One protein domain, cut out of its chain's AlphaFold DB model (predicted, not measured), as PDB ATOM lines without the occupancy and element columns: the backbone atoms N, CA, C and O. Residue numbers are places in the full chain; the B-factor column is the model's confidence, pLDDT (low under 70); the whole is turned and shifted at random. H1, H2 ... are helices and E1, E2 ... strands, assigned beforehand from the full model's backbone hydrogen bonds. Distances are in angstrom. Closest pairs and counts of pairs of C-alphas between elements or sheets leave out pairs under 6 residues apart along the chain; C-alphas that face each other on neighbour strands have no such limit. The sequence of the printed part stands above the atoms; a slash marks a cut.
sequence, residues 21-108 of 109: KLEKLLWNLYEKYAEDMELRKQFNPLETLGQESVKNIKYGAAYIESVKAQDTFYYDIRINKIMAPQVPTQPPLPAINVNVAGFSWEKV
ATOM      1  N   LYS A  21       5.890 113.362  46.163       91.38
ATOM      2  CA  LYS A  21       7.037 113.210  47.067       91.38
ATOM      3  C   LYS A  21       6.639 112.542  48.386       91.38
ATOM      4  O   LYS A  21       7.361 111.662  48.850       91.38
ATOM      5  N   LEU A  22       5.516 112.950  48.979       87.38
ATOM      6  CA  LEU A  22       5.015 112.380  50.228       87.38
ATOM      7  C   LEU A  22       4.593 110.924  50.030       87.38
ATOM      8  O   LEU A  22       4.968 110.071  50.828       87.38
ATOM      9  N   GLU A  23       3.882 110.628  48.943       87.44
ATOM     10  CA  GLU A  23       3.501 109.255  48.600       87.44
ATOM     11  C   GLU A  23       4.728 108.340  48.496       87.44
ATOM     12  O   GLU A  23       4.764 107.273  49.108       87.44
ATOM     13  N   LYS A  24       5.773 108.786  47.789       90.94
ATOM     14  CA  LYS A  24       7.022 108.028  47.665       90.94
ATOM     15  C   LYS A  24       7.699 107.793  49.019       90.94
ATOM     16  O   LYS A  24       8.217 106.706  49.255       90.94
ATOM     17  N   LEU A  25       7.698 108.787  49.908       92.56
ATOM     18  CA  LEU A  25       8.266 108.641  51.252       92.56
ATOM     19  C   LEU A  25       7.487 107.627  52.096       92.56
ATOM     20  O   LEU A  25       8.107 106.791  52.747       92.56
ATOM     21  N   LEU A  26       6.152 107.665  52.050       90.06
ATOM     22  CA  LEU A  26       5.302 106.697  52.745       90.06
ATOM     23  C   LEU A  26       5.529 105.273  52.227       90.06
ATOM     24  O   LEU A  26       5.651 104.349  53.027       90.06
ATOM     25  N   TRP A  27       5.656 105.099  50.908       92.69
ATOM     26  CA  TRP A  27       5.985 103.799  50.324       92.69
ATOM     27  C   TRP A  27       7.362 103.303  50.742       92.69
ATOM     28  O   TRP A  27       7.478 102.167  51.178       92.69
ATOM     29  N   ASN A  28       8.391 104.149  50.679       94.00
ATOM     30  CA  ASN A  28       9.735 103.767  51.116       94.00
ATOM     31  C   ASN A  28       9.763 103.346  52.593       94.00
ATOM     32  O   ASN A  28      10.446 102.388  52.948       94.00
ATOM     33  N   LEU A  29       9.016 104.051  53.449       90.81
ATOM     34  CA  LEU A  29       8.891 103.706  54.862       90.81
ATOM     35  C   LEU A  29       8.212 102.343  55.045       90.81
ATOM     36  O   LEU A  29       8.693 101.511  55.809       90.81
ATOM     37  N   TYR A  30       7.124 102.099  54.314       90.62
ATOM     38  CA  TYR A  30       6.452 100.804  54.315       90.62
ATOM     39  C   TYR A  30       7.369  99.674  53.833       90.62
ATOM     40  O   TYR A  30       7.437  98.641  54.490       90.62
ATOM     41  N   GLU A  31       8.083  99.859  52.717       93.38
ATOM     42  CA  GLU A  31       9.007  98.852  52.178       93.38
ATOM     43  C   GLU A  31      10.078  98.486  53.206       93.38
ATOM     44  O   GLU A  31      10.321  97.304  53.434       93.38
ATOM     45  N   LYS A  32      10.636  99.491  53.894       90.75
ATOM     46  CA  LYS A  32      11.606  99.276  54.968       90.75
ATOM     47  C   LYS A  32      11.020  98.436  56.106       90.75
ATOM     48  O   LYS A  32      11.640  97.462  56.515       90.75
ATOM     49  N   TYR A  33       9.824  98.762  56.603       88.62
ATOM     50  CA  TYR A  33       9.196  97.948  57.652       88.62
ATOM     51  C   TYR A  33       8.835  96.541  57.165       88.62
ATOM     52  O   TYR A  33       8.964  95.582  57.919       88.62
ATOM     53  N   ALA A  34       8.401  96.395  55.912       89.81
ATOM     54  CA  ALA A  34       8.074  95.095  55.338       89.81
ATOM     55  C   ALA A  34       9.303  94.183  55.216       89.81
ATOM     56  O   ALA A  34       9.167  92.969  55.376       89.81
ATOM     57  N   GLU A  35      10.474  94.761  54.940       90.38
ATOM     58  CA  GLU A  35      11.762  94.071  54.957       90.38
ATOM     59  C   GLU A  35      12.188  93.722  56.389       90.38
ATOM     60  O   GLU A  35      12.360  92.541  56.689       90.38
ATOM     61  N   ASP A  36      12.254  94.713  57.285       86.00
ATOM     62  CA  ASP A  36      12.711  94.541  58.674       86.00
ATOM     63  C   ASP A  36      11.868  93.510  59.454       86.00
ATOM     64  O   ASP A  36      12.388  92.762  60.279       86.00
ATOM     65  N   MET A  37      10.558  93.455  59.193       86.50
ATOM     66  CA  MET A  37       9.620  92.528  59.842       86.50
ATOM     67  C   MET A  37       9.404  91.224  59.057       86.50
ATOM     68  O   MET A  37       8.555  90.415  59.426       86.50
ATOM     69  N   GLU A  38      10.114  91.028  57.944       89.25
ATOM     70  CA  GLU A  38       9.945  89.888  57.037       89.25
ATOM     71  C   GLU A  38       8.474  89.645  56.604       89.25
ATOM     72  O   GLU A  38       8.066  88.504  56.391       89.25
ATOM     73  N   LEU A  39       7.651  90.694  56.423       87.12
ATOM     74  CA  LEU A  39       6.198  90.563  56.156       87.12
ATOM     75  C   LEU A  39       5.868  89.814  54.855       87.12
ATOM     76  O   LEU A  39       4.740  89.365  54.648       87.12
ATOM     77  N   ARG A  40       6.837  89.726  53.942       89.25
ATOM     78  CA  ARG A  40       6.704  89.045  52.644       89.25
ATOM     79  C   ARG A  40       7.148  87.590  52.688       89.25
ATOM     80  O   ARG A  40       6.890  86.852  51.740       89.25
ATOM     81  N   LYS A  41       7.830  87.183  53.754       88.38
ATOM     82  CA  LYS A  41       8.341  85.830  53.913       88.38
ATOM     83  C   LYS A  41       7.232  84.957  54.477       88.38
ATOM     84  O   LYS A  41       6.670  85.236  55.533       88.38
ATOM     85  N   GLN A  42       6.905  83.886  53.764       89.38
ATOM     86  CA  GLN A  42       5.938  82.925  54.265       89.38
ATOM     87  C   GLN A  42       6.521  82.201  55.481       89.38
ATOM     88  O   GLN A  42       7.628  81.668  55.431       89.38
ATOM     89  N   PHE A  43       5.759  82.148  56.570       88.81
ATOM     90  CA  PHE A  43       6.149  81.361  57.730       88.81
ATOM     91  C   PHE A  43       5.944  79.865  57.453       88.81
ATOM     92  O   PHE A  43       4.814  79.406  57.276       88.81
ATOM     93  N   ASN A  44       7.044  79.106  57.426       92.06
ATOM     94  CA  ASN A  44       7.051  77.653  57.267       92.06
ATOM     95  C   ASN A  44       7.680  76.992  58.510       92.06
ATOM     96  O   ASN A  44       8.909  76.952  58.637       92.06
ATOM     97  N   PRO A  45       6.864  76.460  59.441       92.44
ATOM     98  CA  PRO A  45       7.362  75.853  60.674       92.44
ATOM     99  C   PRO A  45       8.291  74.661  60.442       92.44
ATOM    100  O   PRO A  45       9.240  74.476  61.198       92.44
ATOM    101  N   LEU A  46       8.031  73.855  59.407       92.12
ATOM    102  CA  LEU A  46       8.806  72.648  59.126       92.12
ATOM    103  C   LEU A  46      10.219  72.999  58.652       92.12
ATOM    104  O   LEU A  46      11.195  72.437  59.140       92.12
ATOM    105  N   GLU A  47      10.319  73.964  57.741       93.12
ATOM    106  CA  GLU A  47      11.598  74.496  57.266       93.12
ATOM    107  C   GLU A  47      12.369  75.184  58.396       93.12
ATOM    108  O   GLU A  47      13.557  74.932  58.582       93.12
ATOM    109  N   THR A  48      11.674  75.982  59.211       92.62
ATOM    110  CA  THR A  48      12.274  76.684  60.355       92.62
ATOM    111  C   THR A  48      12.844  75.712  61.392       92.62
ATOM    112  O   THR A  48      13.935  75.934  61.931       92.62
ATOM    113  N   LEU A  49      12.113  74.629  61.672       93.88
ATOM    114  CA  LEU A  49      12.512  73.583  62.610       93.88
ATOM    115  C   LEU A  49      13.673  72.731  62.071       93.88
ATOM    116  O   LEU A  49      14.543  72.319  62.835       93.88
ATOM    117  N   GLY A  50      13.708  72.481  60.759       91.38
ATOM    118  CA  GLY A  50      14.750  71.693  60.113       91.38
ATOM    119  C   GLY A  50      14.875  70.287  60.714       91.38
ATOM    120  O   GLY A  50      13.899  69.539  60.822       91.38
ATOM    121  N   GLN A  51      16.092  69.920  61.116       92.06
ATOM    122  CA  GLN A  51      16.365  68.612  61.726       92.06
ATOM    123  C   GLN A  51      16.097  68.577  63.238       92.06
ATOM    124  O   GLN A  51      16.046  67.497  63.826       92.06
ATOM    125  N   GLU A  52      15.874  69.731  63.870       94.25
ATOM    126  CA  GLU A  52      15.668  69.829  65.313       94.25
ATOM    127  C   GLU A  52      14.302  69.237  65.724       94.25
ATOM    128  O   GLU A  52      13.373  69.092  64.918       94.25
ATOM    129  N   SER A  53      14.169  68.825  66.987       92.19
ATOM    130  CA  SER A  53      12.893  68.351  67.552       92.19
ATOM    131  C   SER A  53      12.081  69.484  68.181       92.19
ATOM    132  O   SER A  53      10.849  69.426  68.181       92.19
ATOM    133  N   VAL A  54      12.767  70.516  68.680       95.50
ATOM    134  CA  VAL A  54      12.216  71.728  69.290       95.50
ATOM    135  C   VAL A  54      13.100  72.906  68.898       95.50
ATOM    136  O   VAL A  54      14.319  72.779  68.933       95.50
ATOM    137  N   LYS A  55      12.499  74.056  68.596       96.12
ATOM    138  CA  LYS A  55      13.206  75.307  68.328       96.12
ATOM    139  C   LYS A  55      12.431  76.489  68.889       96.12
ATOM    140  O   LYS A  55      11.217  76.564  68.712       96.12
ATOM    141  N   ASN A  56      13.129  77.407  69.550       95.38
ATOM    142  CA  ASN A  56      12.561  78.698  69.934       95.38
ATOM    143  C   ASN A  56      13.087  79.755  68.962       95.38
ATOM    144  O   ASN A  56      14.293  79.839  68.735       95.38
ATOM    145  N   ILE A  57      12.185  80.537  68.387       93.88
ATOM    146  CA  ILE A  57      12.504  81.661  67.511       93.88
ATOM    147  C   ILE A  57      11.866  82.926  68.071       93.88
ATOM    148  O   ILE A  57      10.867  82.865  68.786       93.88
ATOM    149  N   LYS A  58      12.424  84.069  67.694       92.12
ATOM    150  CA  LYS A  58      11.891  85.379  68.041       92.12
ATOM    151  C   LYS A  58      11.410  86.072  66.775       92.12
ATOM    152  O   LYS A  58      12.134  86.081  65.782       92.12
ATOM    153  N   TYR A  59      10.198  86.614  66.799       89.81
ATOM    154  CA  TYR A  59       9.566  87.216  65.625       89.81
ATOM    155  C   TYR A  59       9.057  88.624  65.938       89.81
ATOM    156  O   TYR A  59       8.278  88.802  66.876       89.81
ATOM    157  N   GLY A  60       9.511  89.621  65.174       89.25
ATOM    158  CA  GLY A  60       9.092  91.015  65.325       89.25
ATOM    159  C   GLY A  60       7.702  91.231  64.735       89.25
ATOM    160  O   GLY A  60       7.500  91.050  63.539       89.25
ATOM    161  N   ALA A  61       6.737  91.618  65.565       87.88
ATOM    162  CA  ALA A  61       5.336  91.734  65.163       87.88
ATOM    163  C   ALA A  61       4.817  93.173  65.107       87.88
ATOM    164  O   ALA A  61       3.822  93.429  64.429       87.88
ATOM    165  N   ALA A  62       5.483  94.119  65.770       89.06
ATOM    166  CA  ALA A  62       5.179  95.537  65.623       89.06
ATOM    167  C   ALA A  62       6.424  96.394  65.843       89.06
ATOM    168  O   ALA A  62       7.259  96.071  66.683       89.06
ATOM    169  N   TYR A  63       6.500  97.509  65.124       89.06
ATOM    170  CA  TYR A  63       7.486  98.562  65.333       89.06
ATOM    171  C   TYR A  63       6.755  99.867  65.632       89.06
ATOM    172  O   TYR A  63       5.816 100.235  64.926       89.06
ATOM    173  N   ILE A  64       7.188 100.563  66.677       86.88
ATOM    174  CA  ILE A  64       6.746 101.915  67.000       86.88
ATOM    175  C   ILE A  64       7.974 102.809  66.956       86.88
ATOM    176  O   ILE A  64       8.942 102.585  67.676       86.88
ATOM    177  N   GLU A  65       7.918 103.835  66.115       86.12
ATOM    178  CA  GLU A  65       8.996 104.799  65.961       86.12
ATOM    179  C   GLU A  65       8.447 106.220  66.054       86.12
ATOM    180  O   GLU A  65       7.435 106.582  65.451       86.12
ATOM    181  N   SER A  66       9.122 107.033  66.854       86.69
ATOM    182  CA  SER A  66       8.846 108.448  67.036       86.69
ATOM    183  C   SER A  66      10.146 109.184  67.345       86.69
ATOM    184  O   SER A  66      11.177 108.576  67.619       86.69
ATOM    185  N   VAL A  67      10.083 110.514  67.408       87.12
ATOM    186  CA  VAL A  67      11.234 111.346  67.798       87.12
ATOM    187  C   VAL A  67      11.804 110.964  69.176       87.12
ATOM    188  O   VAL A  67      12.977 111.205  69.436       87.12
ATOM    189  N   LYS A  68      10.986 110.398  70.075       86.12
ATOM    190  CA  LYS A  68      11.358 110.142  71.476       86.12
ATOM    191  C   LYS A  68      11.491 108.663  71.840       86.12
ATOM    192  O   LYS A  68      11.919 108.374  72.953       86.12
ATOM    193  N   ALA A  69      11.061 107.755  70.971       82.94
ATOM    194  CA  ALA A  69      10.965 106.338  71.296       82.94
ATOM    195  C   ALA A  69      11.059 105.484  70.038       82.94
ATOM    196  O   ALA A  69      10.463 105.829  69.013       82.94
ATOM    197  N   GLN A  70      11.773 104.371  70.158       89.19
ATOM    198  CA  GLN A  70      11.865 103.343  69.140       89.19
ATOM    199  C   GLN A  70      11.785 101.974  69.815       89.19
ATOM    200  O   GLN A  70      12.752 101.488  70.406       89.19
ATOM    201  N   ASP A  71      10.612 101.362  69.719       91.25
ATOM    202  CA  ASP A  71      10.285 100.111  70.388       91.25
ATOM    203  C   ASP A  71       9.834  99.067  69.365       91.25
ATOM    204  O   ASP A  71       9.124  99.370  68.400       91.25
ATOM    205  N   THR A  72      10.212  97.815  69.603       91.69
ATOM    206  CA  THR A  72       9.759  96.668  68.817       91.69
ATOM    207  C   THR A  72       9.062  95.671  69.723       91.69
ATOM    208  O   THR A  72       9.554  95.335  70.799       91.69
ATOM    209  N   PHE A  73       7.910  95.184  69.281       93.06
ATOM    210  CA  PHE A  73       7.196  94.101  69.934       93.06
ATOM    211  C   PHE A  73       7.601  92.767  69.324       93.06
ATOM    212  O   PHE A  73       7.527  92.594  68.103       93.06
ATOM    213  N   TYR A  74       7.971  91.815  70.173       93.62
ATOM    214  CA  TYR A  74       8.391  90.483  69.763       93.62
ATOM    215  C   TYR A  74       7.481  89.399  70.331       93.62
ATOM    216  O   TYR A  74       7.037  89.478  71.475       93.62
ATOM    217  N   TYR A  75       7.270  88.351  69.536       94.06
ATOM    218  CA  TYR A  75       6.813  87.053  70.013       94.06
ATOM    219  C   TYR A  75       8.000  86.112  70.171       94.06
ATOM    220  O   TYR A  75       8.793  85.955  69.241       94.06
ATOM    221  N   ASP A  76       8.050  85.415  71.297       95.88
ATOM    222  CA  ASP A  76       8.866  84.220  71.451       95.88
ATOM    223  C   ASP A  76       8.012  83.023  71.039       95.88
ATOM    224  O   ASP A  76       7.042  82.667  71.712       95.88
ATOM    225  N   ILE A  77       8.334  82.408  69.907       95.75
ATOM    226  CA  ILE A  77       7.592  81.281  69.342       95.75
ATOM    227  C   ILE A  77       8.387  80.007  69.587       95.75
ATOM    228  O   ILE A  77       9.567  79.917  69.252       95.75
ATOM    229  N   ARG A  78       7.722  78.986  70.119       97.06
ATOM    230  CA  ARG A  78       8.249  77.629  70.214       97.06
ATOM    231  C   ARG A  78       7.611  76.763  69.137       97.06
ATOM    232  O   ARG A  78       6.392  76.730  68.989       97.06
ATOM    233  N   ILE A  79       8.455  76.053  68.404       96.94
ATOM    234  CA  ILE A  79       8.076  75.092  67.372       96.94
ATOM    235  C   ILE A  79       8.585  73.728  67.822       96.94
ATOM    236  O   ILE A  79       9.752  73.607  68.194       96.94
ATOM    237  N   ASN A  80       7.748  72.695  67.801       96.56
ATOM    238  CA  ASN A  80       8.171  71.350  68.183       96.56
ATOM    239  C   ASN A  80       7.423  70.248  67.432       96.56
ATOM    240  O   ASN A  80       6.257  70.400  67.071       96.56
ATOM    241  N   LYS A  81       8.088  69.106  67.237       94.44
ATOM    242  CA  LYS A  81       7.444  67.889  66.722       94.44
ATOM    243  C   LYS A  81       6.537  67.310  67.809       94.44
ATOM    244  O   LYS A  81       6.929  67.237  68.974       94.44
ATOM    245  N   ILE A  82       5.333  66.901  67.428       92.19
ATOM    246  CA  ILE A  82       4.371  66.207  68.288       92.19
ATOM    247  C   ILE A  82       3.804  64.986  67.566       92.19
ATOM    248  O   ILE A  82       3.877  64.873  66.344       92.19
ATOM    249  N   MET A  83       3.207  64.080  68.332       90.25
ATOM    250  CA  MET A  83       2.368  63.005  67.810       90.25
ATOM    251  C   MET A  83       0.912  63.414  68.038       90.25
ATOM    252  O   MET A  83       0.466  63.468  69.182       90.25
ATOM    253  N   ALA A  84       0.193  63.766  66.972       85.94
ATOM    254  CA  ALA A  84      -1.178  64.258  67.075       85.94
ATOM    255  C   ALA A  84      -2.187  63.104  66.925       85.94
ATOM    256  O   ALA A  84      -2.157  62.408  65.898       85.94
ATOM    257  N   PRO A  85      -3.091  62.892  67.903       84.25
ATOM    258  CA  PRO A  85      -4.167  61.918  67.769       84.25
ATOM    259  C   PRO A  85      -5.128  62.365  66.661       84.25
ATOM    260  O   PRO A  85      -5.560  63.513  66.640       84.25
ATOM    261  N   GLN A  86      -5.442  61.461  65.733       78.88
ATOM    262  CA  GLN A  86      -6.348  61.746  64.613       78.88
ATOM    263  C   GLN A  86      -7.797  61.429  65.000       78.88
ATOM    264  O   GLN A  86      -8.691  62.255  64.864       78.88
ATOM    265  N   VAL A  87      -7.995  60.226  65.542       83.25
ATOM    266  CA  VAL A  87      -9.242  59.681  66.092       83.25
ATOM    267  C   VAL A  87      -8.880  58.590  67.114       83.25
ATOM    268  O   VAL A  87      -7.780  58.041  67.023       83.25
ATOM    269  N   PRO A  88      -9.767  58.225  68.064       77.44
ATOM    270  CA  PRO A  88      -9.441  57.293  69.156       77.44
ATOM    271  C   PRO A  88      -8.944  55.902  68.724       77.44
ATOM    272  O   PRO A  88      -8.346  55.192  69.525       77.44
ATOM    273  N   THR A  89      -9.199  55.499  67.478       81.44
ATOM    274  CA  THR A  89      -8.891  54.166  66.937       81.44
ATOM    275  C   THR A  89      -7.705  54.133  65.972       81.44
ATOM    276  O   THR A  89      -7.335  53.052  65.517       81.44
ATOM    277  N   GLN A  90      -7.096  55.278  65.647       85.62
ATOM    278  CA  GLN A  90      -5.932  55.342  64.759       85.62
ATOM    279  C   GLN A  90      -4.664  55.736  65.526       85.62
ATOM    280  O   GLN A  90      -4.728  56.584  66.420       85.62
ATOM    281  N   PRO A  91      -3.499  55.160  65.168       85.44
ATOM    282  CA  PRO A  91      -2.231  55.576  65.744       85.44
ATOM    283  C   PRO A  91      -1.970  57.062  65.442       85.44
ATOM    284  O   PRO A  91      -2.319  57.544  64.360       85.44
ATOM    285  N   PRO A  92      -1.371  57.806  66.386       87.75
ATOM    286  CA  PRO A  92      -1.101  59.220  66.195       87.75
ATOM    287  C   PRO A  92      -0.071  59.423  65.080       87.75
ATOM    288  O   PRO A  92       0.848  58.621  64.908       87.75
ATOM    289  N   LEU A  93      -0.216  60.517  64.333       89.31
ATOM    290  CA  LEU A  93       0.682  60.861  63.229       89.31
ATOM    291  C   LEU A  93       1.636  61.996  63.628       89.31
ATOM    292  O   LEU A  93       1.267  62.839  64.453       89.31
ATOM    293  N   PRO A  94       2.858  62.041  63.063       89.88
ATOM    294  CA  PRO A  94       3.764  63.163  63.263       89.88
ATOM    295  C   PRO A  94       3.122  64.475  62.801       89.88
ATOM    296  O   PRO A  94       2.626  64.575  61.680       89.88
ATOM    297  N   ALA A  95       3.166  65.486  63.658       91.00
ATOM    298  CA  ALA A  95       2.689  66.832  63.377       91.00
ATOM    299  C   ALA A  95       3.659  67.872  63.953       91.00
ATOM    300  O   ALA A  95       4.522  67.557  64.778       91.00
ATOM    301  N   ILE A  96       3.523  69.120  63.507       93.81
ATOM    302  CA  ILE A  96       4.288  70.254  64.032       93.81
ATOM    303  C   ILE A  96       3.361  71.105  64.890       93.81
ATOM    304  O   ILE A  96       2.324  71.569  64.424       93.81
ATOM    305  N   ASN A  97       3.751  71.309  66.141       94.75
ATOM    306  CA  ASN A  97       3.122  72.254  67.043       94.75
ATOM    307  C   ASN A  97       3.857  73.594  66.976       94.75
ATOM    308  O   ASN A  97       5.088  73.628  66.972       94.75
ATOM    309  N   VAL A  98       3.095  74.683  66.954       95.50
ATOM    310  CA  VAL A  98       3.606  76.052  67.029       95.50
ATOM    311  C   VAL A  98       2.849  76.755  68.140       95.50
ATOM    312  O   VAL A  98       1.623  76.838  68.095       95.50
ATOM    313  N   ASN A  99       3.567  77.266  69.133       95.12
ATOM    314  CA  ASN A  99       2.972  77.985  70.248       95.12
ATOM    315  C   ASN A  99       3.735  79.274  70.543       95.12
ATOM    316  O   ASN A  99       4.956  79.335  70.425       95.12
ATOM    317  N   VAL A 100       3.013  80.294  70.997       94.75
ATOM    318  CA  VAL A 100       3.629  81.487  71.583       94.75
ATOM    319  C   VAL A 100       4.048  81.126  73.007       94.75
ATOM    320  O   VAL A 100       3.223  80.707  73.814       94.75
ATOM    321  N   ALA A 101       5.344  81.195  73.288       94.88
ATOM    322  CA  ALA A 101       5.924  80.962  74.606       94.88
ATOM    323  C   ALA A 101       5.958  82.244  75.453       94.88
ATOM    324  O   ALA A 101       5.927  82.163  76.679       94.88
ATOM    325  N   GLY A 102       5.993  83.409  74.805       96.06
ATOM    326  CA  GLY A 102       6.022  84.712  75.453       96.06
ATOM    327  C   GLY A 102       5.913  85.851  74.446       96.06
ATOM    328  O   GLY A 102       5.908  85.633  73.232       96.06
ATOM    329  N   PHE A 103       5.793  87.068  74.964       96.00
ATOM    330  CA  PHE A 103       5.856  88.288  74.175       96.00
ATOM    331  C   PHE A 103       6.329  89.458  75.032       96.00
ATOM    332  O   PHE A 103       6.067  89.504  76.238       96.00
ATOM    333  N   SER A 104       7.008  90.416  74.412       95.81
ATOM    334  CA  SER A 104       7.553  91.582  75.105       95.81
ATOM    335  C   SER A 104       7.745  92.767  74.161       95.81
ATOM    336  O   SER A 104       7.883  92.615  72.947       95.81
ATOM    337  N   TRP A 105       7.760  93.963  74.749       93.25
ATOM    338  CA  TRP A 105       8.299  95.157  74.108       93.25
ATOM    339  C   TRP A 105       9.778  95.281  74.441       93.25
ATOM    340  O   TRP A 105      10.172  95.123  75.598       93.25
ATOM    341  N   GLU A 106      10.579  95.616  73.439       92.38
ATOM    342  CA  GLU A 106      12.004  95.867  73.597       92.38
ATOM    343  C   GLU A 106      12.387  97.198  72.972       92.38
ATOM    344  O   GLU A 106      12.038  97.496  71.826       92.38
ATOM    345  N   LYS A 107      13.149  97.981  73.738       87.31
ATOM    346  CA  LYS A 107      13.752  99.215  73.252       87.31
ATOM    347  C   LYS A 107      14.880  98.879  72.300       87.31
ATOM    348  O   LYS A 107      15.819  98.176  72.669       87.31
ATOM    349  N   VAL A 108      14.798  99.424  71.096       76.00
ATOM    350  CA  VAL A 108      15.876  99.320  70.109       76.00
ATOM    351  C   VAL A 108      16.854 100.490  70.274       76.00
ATOM    352  O   VAL A 108      18.043 100.326  69.995       76.00
TER     353      VAL A 108
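AT A GLANCE: This is residues 21 to 108 of the 109 residues of an uncharacterized protein of Syntrophaceae bacterium CG2_30_49_12 (UniProt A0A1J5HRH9). A long, narrow, twisted ribbon of three antiparallel strands has the short helix H2 over one face, and at one end the first ten residues of helix H1, 21 to 30, stick out freely. The loop between E2 and E3, round Thr 89, makes the other end. The printed part has 88 residues, with two named helices and then three named strands along the chain, H1 H2 E1 E2 E3; the sheet's order is E1 - E2 - E3, and the class is mixed, helices and strands. The whole is a rod spanning 63 by 25 by 24 A, only just extended, close to loose, with a radius of gyration of the C-alphas of 18.3 A.

HOW THE PARTS SIT: H1, residues 21 to 36, is only just not on the sheet, with 4 pairs of C-alphas within 10 A. H2, residues 45 to 49, is apart from H1. H2 is on the sheet, over E2, residues 69 to 84, at a height over the sheet of 7.7 A; their closest C-alphas, those of Leu 49 and Ile 79, are 6.7 A apart. In both helices every O i to N i+4 pair is within hydrogen-bond range. E1, residues 54 to 66, and E2 form a hairpin, with N 57 and O 77 within hydrogen-bond range at 2.8 A. E2 and E3, residues 93 to 107, form another, with N 78 and O 99 within range at 2.8 A. The three strands make a meander, each the antiparallel neighbour of the one before. E2 bends by 57 degrees at residue 81.

IN THESE COORDINATES: H1 begins at C-alpha 21 (7.037, 113.210, 47.067) and is 22.7 A long; H2 is 6.0 A. E1 is 36.9 A, E2 44.0 A and E3 41.7 A, ending at C-alpha 107 (13.752, 99.215, 73.252).

THE WHOLE: The C-alphas farthest apart, those of Lys 21 and Thr 89, are 64.3 A apart. The printed part has no cut, and no link is long. No printed residue is under 70 in pLDDT.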